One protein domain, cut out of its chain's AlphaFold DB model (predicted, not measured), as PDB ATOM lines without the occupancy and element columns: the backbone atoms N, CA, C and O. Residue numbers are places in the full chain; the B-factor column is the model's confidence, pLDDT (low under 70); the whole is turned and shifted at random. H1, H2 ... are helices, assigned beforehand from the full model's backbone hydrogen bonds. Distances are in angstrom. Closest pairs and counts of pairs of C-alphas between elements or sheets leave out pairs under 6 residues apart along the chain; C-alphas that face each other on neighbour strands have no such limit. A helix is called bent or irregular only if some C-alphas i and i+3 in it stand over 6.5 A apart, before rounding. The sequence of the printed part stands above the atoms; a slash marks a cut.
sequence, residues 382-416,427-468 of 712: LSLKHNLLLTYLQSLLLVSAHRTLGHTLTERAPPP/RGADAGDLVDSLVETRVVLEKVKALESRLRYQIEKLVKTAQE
ATOM      1  N   LEU A 382     146.607 153.162 130.742       69.94
ATOM      2  CA  LEU A 382     147.975 153.678 130.686       69.94
ATOM      3  C   LEU A 382     148.447 154.226 132.047       69.94
ATOM      4  O   LEU A 382     149.581 153.965 132.442       69.94
ATOM      5  N   SER A 383     147.587 154.931 132.792       76.81
ATOM      6  CA  SER A 383     147.890 155.427 134.147       76.81
ATOM      7  C   SER A 383     147.919 154.292 135.178       76.81
ATOM      8  O   SER A 383     148.850 154.197 135.980       76.81
ATOM      9  N   LEU A 384     146.974 153.347 135.078       82.62
ATOM     10  CA  LEU A 384     146.833 152.187 135.965       82.62
ATOM     11  C   LEU A 384     148.157 151.440 136.180       82.62
ATOM     12  O   LEU A 384     148.503 151.100 137.306       82.62
ATOM     13  N   LYS A 385     148.932 151.220 135.113       85.38
ATOM     14  CA  LYS A 385     150.236 150.546 135.180       85.38
ATOM     15  C   LYS A 385     151.257 151.280 136.054       85.38
ATOM     16  O   LYS A 385     151.997 150.622 136.782       85.38
ATOM     17  N   HIS A 386     151.293 152.608 135.992       81.06
ATOM     18  CA  HIS A 386     152.208 153.429 136.786       81.06
ATOM     19  C   HIS A 386     151.795 153.412 138.265       81.06
ATOM     20  O   HIS A 386     152.632 153.153 139.127       81.06
ATOM     21  N   ASN A 387     150.495 153.538 138.547       83.69
ATOM     22  CA  ASN A 387     149.946 153.467 139.908       83.69
ATOM     23  C   ASN A 387     150.116 152.075 140.549       83.69
ATOM     24  O   ASN A 387     150.432 151.966 141.735       83.69
ATOM     25  N   LEU A 388     149.970 150.996 139.770       86.25
ATOM     26  CA  LEU A 388     150.256 149.631 140.230       86.25
ATOM     27  C   LEU A 388     151.751 149.419 140.500       86.25
ATOM     28  O   LEU A 388     152.101 148.758 141.473       86.25
ATOM     29  N   LEU A 389     152.642 149.991 139.682       83.25
ATOM     30  CA  LEU A 389     154.089 149.912 139.906       83.25
ATOM     31  C   LEU A 389     154.498 150.697 141.163       83.25
ATOM     32  O   LEU A 389     155.269 150.182 141.970       83.25
ATOM     33  N   LEU A 390     153.916 151.881 141.389       84.62
ATOM     34  CA  LEU A 390     154.094 152.657 142.621       84.62
ATOM     35  C   LEU A 390     153.622 151.868 143.857       84.62
ATOM     36  O   LEU A 390     154.375 151.716 144.816       84.62
ATOM     37  N   THR A 391     152.416 151.293 143.805       87.00
ATOM     38  CA  THR A 391     151.855 150.451 144.882       87.00
ATOM     39  C   THR A 391     152.714 149.203 145.141       87.00
ATOM     40  O   THR A 391     152.903 148.801 146.291       87.00
ATOM     41  N   TYR A 392     153.290 148.605 144.091       89.81
ATOM     42  CA  TYR A 392     154.230 147.487 144.204       89.81
ATOM     43  C   TYR A 392     155.530 147.905 144.912       89.81
ATOM     44  O   TYR A 392     155.998 147.203 145.803       89.81
ATOM     45  N   LEU A 393     156.099 149.068 144.578       85.81
ATOM     46  CA  LEU A 393     157.283 149.593 145.273       85.81
ATOM     47  C   LEU A 393     156.982 149.950 146.736       85.81
ATOM     48  O   LEU A 393     157.777 149.620 147.614       85.81
ATOM     49  N   GLN A 394     155.823 150.551 147.018       87.00
ATOM     50  CA  GLN A 394     155.392 150.870 148.381       87.00
ATOM     51  C   GLN A 394     155.243 149.606 149.239       87.00
ATOM     52  O   GLN A 394     155.769 149.548 150.348       87.00
ATOM     53  N   SER A 395     154.548 148.585 148.734       87.62
ATOM     54  CA  SER A 395     154.374 147.318 149.460       87.62
ATOM     55  C   SER A 395     155.696 146.559 149.621       87.62
ATOM     56  O   SER A 395     155.936 146.000 150.687       87.62
ATOM     57  N   LEU A 396     156.605 146.621 148.641       88.25
ATOM     58  CA  LEU A 396     157.955 146.058 148.759       88.25
ATOM     59  C   LEU A 396     158.783 146.751 149.853       88.25
ATOM     60  O   LEU A 396     159.447 146.066 150.630       88.25
ATOM     61  N   LEU A 397     158.716 148.084 149.938       87.31
ATOM     62  CA  LEU A 397     159.406 148.881 150.958       87.31
ATOM     63  C   LEU A 397     158.832 148.643 152.361       87.31
ATOM     64  O   LEU A 397     159.582 148.552 153.330       87.31
ATOM     65  N   LEU A 398     157.512 148.490 152.486       85.88
ATOM     66  CA  LEU A 398     156.892 148.130 153.764       85.88
ATOM     67  C   LEU A 398     157.273 146.703 154.188       85.88
ATOM     68  O   LEU A 398     157.607 146.490 155.350       85.88
ATOM     69  N   VAL A 399     157.317 145.736 153.263       88.75
ATOM     70  CA  VAL A 399     157.805 144.378 153.566       88.75
ATOM     71  C   VAL A 399     159.272 144.398 153.995       88.75
ATOM     72  O   VAL A 399     159.610 143.727 154.970       88.75
ATOM     73  N   SER A 400     160.153 145.157 153.331       85.31
ATOM     74  CA  SER A 400     161.557 145.243 153.758       85.31
ATOM     75  C   SER A 400     161.703 145.912 155.129       85.31
ATOM     76  O   SER A 400     162.456 145.396 155.952       85.31
ATOM     77  N   ALA A 401     160.925 146.958 155.429       85.00
ATOM     78  CA  ALA A 401     160.881 147.576 156.758       85.00
ATOM     79  C   ALA A 401     160.374 146.608 157.847       85.00
ATOM     80  O   ALA A 401     160.999 146.458 158.894       85.00
ATOM     81  N   HIS A 402     159.289 145.867 157.602       85.44
ATOM     82  CA  HIS A 402     158.820 144.843 158.543       85.44
ATOM     83  C   HIS A 402     159.846 143.718 158.742       85.44
ATOM     84  O   HIS A 402     159.969 143.187 159.847       85.44
ATOM     85  N   ARG A 403     160.625 143.377 157.707       84.00
ATOM     86  CA  ARG A 403     161.730 142.417 157.824       84.00
ATOM     87  C   ARG A 403     162.903 142.947 158.647       84.00
ATOM     88  O   ARG A 403     163.435 142.170 159.435       84.00
ATOM     89  N   THR A 404     163.288 144.218 158.519       81.50
ATOM     90  CA  THR A 404     164.347 144.806 159.365       81.50
ATOM     91  C   THR A 404     163.907 144.967 160.819       81.50
ATOM     92  O   THR A 404     164.733 144.824 161.714       81.50
ATOM     93  N   LEU A 405     162.609 145.166 161.067       85.19
ATOM     94  CA  LEU A 405     162.008 145.178 162.408       85.19
ATOM     95  C   LEU A 405     161.770 143.771 163.003       85.19
ATOM     96  O   LEU A 405     161.310 143.657 164.135       85.19
ATOM     97  N   GLY A 406     162.067 142.694 162.266       81.75
ATOM     98  CA  GLY A 406     161.949 141.314 162.757       81.75
ATOM     99  C   GLY A 406     160.530 140.727 162.772       81.75
ATOM    100  O   GLY A 406     160.321 139.677 163.378       81.75
ATOM    101  N   HIS A 407     159.556 141.352 162.103       84.12
ATOM    102  CA  HIS A 407     158.169 140.872 162.076       84.12
ATOM    103  C   HIS A 407     158.038 139.541 161.305       84.12
ATOM    104  O   HIS A 407     158.741 139.281 160.316       84.12
ATOM    105  N   THR A 408     157.099 138.693 161.733       80.50
ATOM    106  CA  THR A 408     156.833 137.397 161.089       80.50
ATOM    107  C   THR A 408     155.936 137.549 159.853       80.50
ATOM    108  O   THR A 408     155.009 138.349 159.839       80.50
ATOM    109  N   LEU A 409     156.184 136.774 158.785       79.81
ATOM    110  CA  LEU A 409     155.333 136.768 157.571       79.81
ATOM    111  C   LEU A 409     154.129 135.810 157.662       79.81
ATOM    112  O   LEU A 409     153.442 135.562 156.666       79.81
ATOM    113  N   THR A 410     153.937 135.185 158.821       80.19
ATOM    114  CA  THR A 410     152.880 134.202 159.078       80.19
ATOM    115  C   THR A 410     151.556 134.856 159.453       80.19
ATOM    116  O   THR A 410     150.509 134.267 159.205       80.19
ATOM    117  N   GLU A 411     151.598 136.073 159.996       77.62
ATOM    118  CA  GLU A 411     150.420 136.880 160.313       77.62
ATOM    119  C   GLU A 411     149.800 137.435 159.023       77.62
ATOM    120  O   GLU A 411     150.478 138.057 158.197       77.62
ATOM    121  N   ARG A 412     148.517 137.115 158.820       80.44
ATOM    122  CA  ARG A 412     147.711 137.437 157.636       80.44
ATOM    123  C   ARG A 412     146.259 137.635 158.064       80.44
ATOM    124  O   ARG A 412     145.674 136.718 158.644       80.44
ATOM    125  N   ALA A 413     145.666 138.760 157.694       75.69
ATOM    126  CA  ALA A 413     144.245 139.049 157.810       75.69
ATOM    127  C   ALA A 413     143.613 139.046 156.401       75.69
ATOM    128  O   ALA A 413     143.430 140.104 155.786       75.69
ATOM    129  N   PRO A 414     143.282 137.861 155.839       68.19
ATOM    130  CA  PRO A 414     142.695 137.785 154.509       68.19
ATOM    131  C   PRO A 414     141.342 138.521 154.479       68.19
ATOM    132  O   PRO A 414     140.507 138.286 155.357       68.19
ATOM    133  N   PRO A 415     141.083 139.381 153.476       69.31
ATOM    134  CA  PRO A 415     139.786 140.028 153.339       69.31
ATOM    135  C   PRO A 415     138.704 138.964 153.079       69.31
ATOM    136  O   PRO A 415     138.971 137.998 152.358       69.31
ATOM    137  N   PRO A 416     137.480 139.134 153.613       68.81
ATOM    138  CA  PRO A 416     136.410 138.137 153.498       68.81
ATOM    139  C   PRO A 416     135.869 137.982 152.065       68.81
ATOM    140  O   PRO A 416     135.126 137.045 151.779       68.81
ATOM    141  N   ARG A 427     143.496 145.142 151.647       77.25
ATOM    142  CA  ARG A 427     144.173 144.123 152.464       77.25
ATOM    143  C   ARG A 427     144.805 144.726 153.726       77.25
ATOM    144  O   ARG A 427     145.140 145.913 153.731       77.25
ATOM    145  N   GLY A 428     144.979 143.895 154.756       78.00
ATOM    146  CA  GLY A 428     145.565 144.276 156.041       78.00
ATOM    147  C   GLY A 428     146.962 144.902 155.943       78.00
ATOM    148  O   GLY A 428     147.641 144.828 154.917       78.00
ATOM    149  N   ALA A 429     147.383 145.542 157.035       78.38
ATOM    150  CA  ALA A 429     148.710 146.149 157.157       78.38
ATOM    151  C   ALA A 429     149.805 145.139 157.558       78.38
ATOM    152  O   ALA A 429     150.979 145.502 157.596       78.38
ATOM    153  N   ASP A 430     149.431 143.891 157.848       82.88
ATOM    154  CA  ASP A 430     150.337 142.864 158.352       82.88
ATOM    155  C   ASP A 430     151.355 142.427 157.290       82.88
ATOM    156  O   ASP A 430     151.111 142.457 156.078       82.88
ATOM    157  N   ALA A 431     152.525 141.973 157.742       81.25
ATOM    158  CA  ALA A 431     153.639 141.674 156.847       81.25
ATOM    159  C   ALA A 431     153.323 140.544 155.843       81.25
ATOM    160  O   ALA A 431     153.830 140.565 154.718       81.25
ATOM    161  N   GLY A 432     152.463 139.583 156.206       83.31
ATOM    162  CA  GLY A 432     151.972 138.556 155.284       83.31
ATOM    163  C   GLY A 432     150.960 139.081 154.255       83.31
ATOM    164  O   GLY A 432     150.968 138.624 153.110       83.31
ATOM    165  N   ASP A 433     150.143 140.076 154.609       86.19
ATOM    166  CA  ASP A 433     149.176 140.693 153.691       86.19
ATOM    167  C   ASP A 433     149.837 141.598 152.657       86.19
ATOM    168  O   ASP A 433     149.437 141.603 151.490       86.19
ATOM    169  N   LEU A 434     150.894 142.314 153.042       86.38
ATOM    170  CA  LEU A 434     151.698 143.091 152.100       86.38
ATOM    171  C   LEU A 434     152.370 142.188 151.047       86.38
ATOM    172  O   LEU A 434     152.430 142.553 149.872       86.38
ATOM    173  N   VAL A 435     152.810 140.983 151.437       87.56
ATOM    174  CA  VAL A 435     153.342 139.972 150.504       87.56
ATOM    175  C   VAL A 435     152.264 139.470 149.544       87.56
ATOM    176  O   VAL A 435     152.511 139.387 148.341       87.56
ATOM    177  N   ASP A 436     151.057 139.190 150.027       87.12
ATOM    178  CA  ASP A 436     149.967 138.783 149.137       87.12
ATOM    179  C   ASP A 436     149.516 139.936 148.217       87.12
ATOM    180  O   ASP A 436     149.247 139.711 147.037       87.12
ATOM    181  N   SER A 437     149.529 141.186 148.695       86.88
ATOM    182  CA  SER A 437     149.274 142.383 147.877       86.88
ATOM    183  C   SER A 437     150.313 142.563 146.760       86.88
ATOM    184  O   SER A 437     149.956 142.983 145.652       86.88
ATOM    185  N   LEU A 438     151.585 142.217 147.006       88.31
ATOM    186  CA  LEU A 438     152.632 142.182 145.973       88.31
ATOM    187  C   LEU A 438     152.323 141.128 144.900       88.31
ATOM    188  O   LEU A 438     152.456 141.412 143.707       88.31
ATOM    189  N   VAL A 439     151.879 139.933 145.305       88.38
ATOM    190  CA  VAL A 439     151.491 138.847 144.384       88.38
ATOM    191  C   VAL A 439     150.270 139.244 143.551       88.38
ATOM    192  O   VAL A 439     150.301 139.120 142.326       88.38
ATOM    193  N   GLU A 440     149.224 139.781 144.182       87.75
ATOM    194  CA  GLU A 440     148.016 140.278 143.512       87.75
ATOM    195  C   GLU A 440     148.368 141.368 142.477       87.75
ATOM    196  O   GLU A 440     148.052 141.230 141.290       87.75
ATOM    197  N   THR A 441     149.128 142.392 142.881       88.69
ATOM    198  CA  THR A 441     149.609 143.459 141.979       88.69
ATOM    199  C   THR A 441     150.431 142.900 140.816       88.69
ATOM    200  O   THR A 441     150.270 143.324 139.666       88.69
ATOM    201  N   ARG A 442     151.284 141.900 141.075       90.44
ATOM    202  CA  ARG A 442     152.099 141.256 140.041       90.44
ATOM    203  C   ARG A 442     151.249 140.518 139.006       90.44
ATOM    204  O   ARG A 442     151.510 140.653 137.808       90.44
ATOM    205  N   VAL A 443     150.227 139.782 139.443       89.00
ATOM    206  CA  VAL A 443     149.288 139.094 138.541       89.00
ATOM    207  C   VAL A 443     148.548 140.107 137.666       89.00
ATOM    208  O   VAL A 443     148.455 139.901 136.452       89.00
ATOM    209  N   VAL A 444     148.087 141.231 138.231       87.81
ATOM    210  CA  VAL A 444     147.425 142.296 137.454       87.81
ATOM    211  C   VAL A 444     148.372 142.889 136.405       87.81
ATOM    212  O   VAL A 444     147.991 142.977 135.238       87.81
ATOM    213  N   LEU A 445     149.623 143.213 136.758       87.06
ATOM    214  CA  LEU A 445     150.619 143.728 135.803       87.06
ATOM    215  C   LEU A 445     150.876 142.764 134.627       87.06
ATOM    216  O   LEU A 445     151.024 143.201 133.481       87.06
ATOM    217  N   GLU A 446     150.874 141.450 134.867       86.75
ATOM    218  CA  GLU A 446     151.020 140.448 133.801       86.75
ATOM    219  C   GLU A 446     149.784 140.357 132.888       86.75
ATOM    220  O   GLU A 446     149.931 140.151 131.677       86.75
ATOM    221  N   LYS A 447     148.572 140.591 133.414       85.81
ATOM    222  CA  LYS A 447     147.346 140.710 132.600       85.81
ATOM    223  C   LYS A 447     147.309 142.019 131.807       85.81
ATOM    224  O   LYS A 447     147.008 141.983 130.612       85.81
ATOM    225  N   VAL A 448     147.684 143.146 132.418       85.44
ATOM    226  CA  VAL A 448     147.784 144.457 131.748       85.44
ATOM    227  C   VAL A 448     148.742 144.375 130.560       85.44
ATOM    228  O   VAL A 448     148.377 144.800 129.469       85.44
ATOM    229  N   LYS A 449     149.900 143.717 130.698       80.38
ATOM    230  CA  LYS A 449     150.846 143.495 129.587       80.38
ATOM    231  C   LYS A 449     150.221 142.779 128.377       80.38
ATOM    232  O   LYS A 449     150.565 143.077 127.231       80.38
ATOM    233  N   ALA A 450     149.294 141.844 128.601       79.94
ATOM    234  CA  ALA A 450     148.567 141.185 127.516       79.94
ATOM    235  C   ALA A 450     147.562 142.135 126.834       79.94
ATOM    236  O   ALA A 450     147.441 142.105 125.606       79.94
ATOM    237  N   LEU A 451     146.895 143.008 127.593       80.38
ATOM    238  CA  LEU A 451     146.000 144.040 127.054       80.38
ATOM    239  C   LEU A 451     146.777 145.120 126.287       80.38
ATOM    240  O   LEU A 451     146.422 145.406 125.146       80.38
ATOM    241  N   GLU A 452     147.894 145.617 126.830       80.00
ATOM    242  CA  GLU A 452     148.826 146.509 126.123       80.00
ATOM    243  C   GLU A 452     149.243 145.917 124.771       80.00
ATOM    244  O   GLU A 452     149.239 146.617 123.764       80.00
ATOM    245  N   SER A 453     149.545 144.613 124.706       77.00
ATOM    246  CA  SER A 453     149.941 143.966 123.446       77.00
ATOM    247  C   SER A 453     148.828 143.927 122.389       77.00
ATOM    248  O   SER A 453     149.129 143.961 121.196       77.00
ATOM    249  N   ARG A 454     147.552 143.897 122.807       78.69
ATOM    250  CA  ARG A 454     146.387 143.971 121.907       78.69
ATOM    251  C   ARG A 454     146.107 145.406 121.463       78.69
ATOM    252  O   ARG A 454     145.804 145.631 120.295       78.69
ATOM    253  N   LEU A 455     146.237 146.365 122.380       76.31
ATOM    254  CA  LEU A 455     145.964 147.785 122.140       76.31
ATOM    255  C   LEU A 455     147.133 148.520 121.465       76.31
ATOM    256  O   LEU A 455     146.922 149.592 120.903       76.31
ATOM    257  N   ARG A 456     148.347 147.950 121.456       77.88
ATOM    258  CA  ARG A 456     149.565 148.568 120.896       77.88
ATOM    259  C   ARG A 456     149.357 149.148 119.497       77.88
ATOM    260  O   ARG A 456     149.778 150.270 119.264       77.88
ATOM    261  N   TYR A 457     148.675 148.434 118.599       69.94
ATOM    262  CA  TYR A 457     148.400 148.937 117.248       69.94
ATOM    263  C   TYR A 457     147.504 150.187 117.246       69.94
ATOM    264  O   TYR A 457     147.741 151.112 116.476       69.94
ATOM    265  N   GLN A 458     146.493 150.243 118.120       75.06
ATOM    266  CA  GLN A 458     145.620 151.413 118.255       75.06
ATOM    267  C   GLN A 458     146.374 152.594 118.876       75.06
ATOM    268  O   GLN A 458     146.262 153.707 118.374       75.06
ATOM    269  N   ILE A 459     147.196 152.344 119.901       76.25
ATOM    270  CA  ILE A 459     148.036 153.366 120.544       76.25
ATOM    271  C   ILE A 459     149.057 153.927 119.543       76.25
ATOM    272  O   ILE A 459     149.134 155.137 119.369       76.25
ATOM    273  N   GLU A 460     149.795 153.070 118.831       76.81
ATOM    274  CA  GLU A 460     150.754 153.489 117.797       76.81
ATOM    275  C   GLU A 460     150.070 154.246 116.651       76.81
ATOM    276  O   GLU A 460     150.615 155.240 116.173       76.81
ATOM    277  N   LYS A 461     148.860 153.834 116.237       76.25
ATOM    278  CA  LYS A 461     148.070 154.562 115.233       76.25
ATOM    279  C   LYS A 461     147.680 155.959 115.730       76.25
ATOM    280  O   LYS A 461     147.896 156.914 114.995       76.25
ATOM    281  N   LEU A 462     147.150 156.073 116.950       74.75
ATOM    282  CA  LEU A 462     146.713 157.347 117.538       74.75
ATOM    283  C   LEU A 462     147.886 158.308 117.779       74.75
ATOM    284  O   LEU A 462     147.790 159.491 117.460       74.75
ATOM    285  N   VAL A 463     149.018 157.793 118.268       78.12
ATOM    286  CA  VAL A 463     150.262 158.568 118.411       78.12
ATOM    287  C   VAL A 463     150.759 159.043 117.046       78.12
ATOM    288  O   VAL A 463     151.126 160.205 116.914       78.12
ATOM    289  N   LYS A 464     150.713 158.196 116.008       74.81
ATOM    290  CA  LYS A 464     151.103 158.597 114.649       74.81
ATOM    291  C   LYS A 464     150.186 159.682 114.080       74.81
ATOM    292  O   LYS A 464     150.695 160.654 113.540       74.81
ATOM    293  N   THR A 465     148.865 159.569 114.247       74.44
ATOM    294  CA  THR A 465     147.925 160.617 113.805       74.44
ATOM    295  C   THR A 465     148.080 161.928 114.576       74.44
ATOM    296  O   THR A 465     147.806 162.975 114.012       74.44
ATOM    297  N   ALA A 466     148.550 161.893 115.829       74.75
ATOM    298  CA  ALA A 466     148.861 163.099 116.606       74.75
ATOM    299  C   ALA A 466     150.244 163.707 116.281       74.75
ATOM    300  O   ALA A 466     150.499 164.862 116.609       74.75
ATOM    301  N   GLN A 467     151.147 162.937 115.665       76.31
ATOM    302  CA  GLN A 467     152.477 163.390 115.229       76.31
ATOM    303  C   GLN A 467     152.501 163.897 113.777       76.31
ATOM    304  O   GLN A 467     153.454 164.568 113.379       76.31
ATOM    305  N   GLU A 468     151.486 163.577 112.971       76.38
ATOM    306  CA  GLU A 468     151.326 164.122 111.622       76.38
ATOM    307  C   GLU A 468     150.768 165.563 111.711       76.38
ATOM    308  O   GLU A 468     149.726 165.772 112.330       76.38
TER     309      GLU A 468
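AT A GLANCE: This is residues 382 to 416 and 427 to 468 of the 712 residues of an uncharacterized protein of Mycena chlorophos (UniProt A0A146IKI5). Two long helices lie side by side, H1 and the longer arm H2a of the bent helix H2, running opposite ways; residues 453 to 468, which take in the last two residues of H2a, the bend and the shorter arm H2b, stick out as a free arm. The printed part has 77 residues with two named helices, H1 then H2, and no named strand: all helix. It is a rod of 57 by 25 by 15 A, only just extended, close to loose, with a radius of gyration of the C-alphas of 17.4 A.

HOW THE PARTS SIT: H2, residues 431 to 467, was assigned as one helix by its hydrogen bonds but is bent: C-alphas 454 and 457 are 7.1 A apart. Its arms, H2a (431 to 454) and H2b (457 to 467), are only just about perpendicular, at 72 degrees. H2a touches H1, residues 382 to 404, at a shallow tilt of 24 degrees, opposite ways; their closest C-alphas, of Leu 434 and Ser 395, are 5.7 A apart. H1 and H2b are apart. Every O i to N i+4 pair is within hydrogen-bond range in H2b, 18 of 19 in H1 and 19 of 20 in H2a.

IN THESE COORDINATES: H2a spans 35.8 A from C-alpha 431 at (153.639, 141.674, 156.847), H2b 15.2 A to C-alpha 467 at (152.477, 163.390, 115.229), and H1 34.2 A.

THE WHOLE: Residues 417 to 426 are not printed, and C-alphas 416 and 427 are 9.9 A apart across the cut. Confidence is under 70 at residues 382, 414 to 416 and 457.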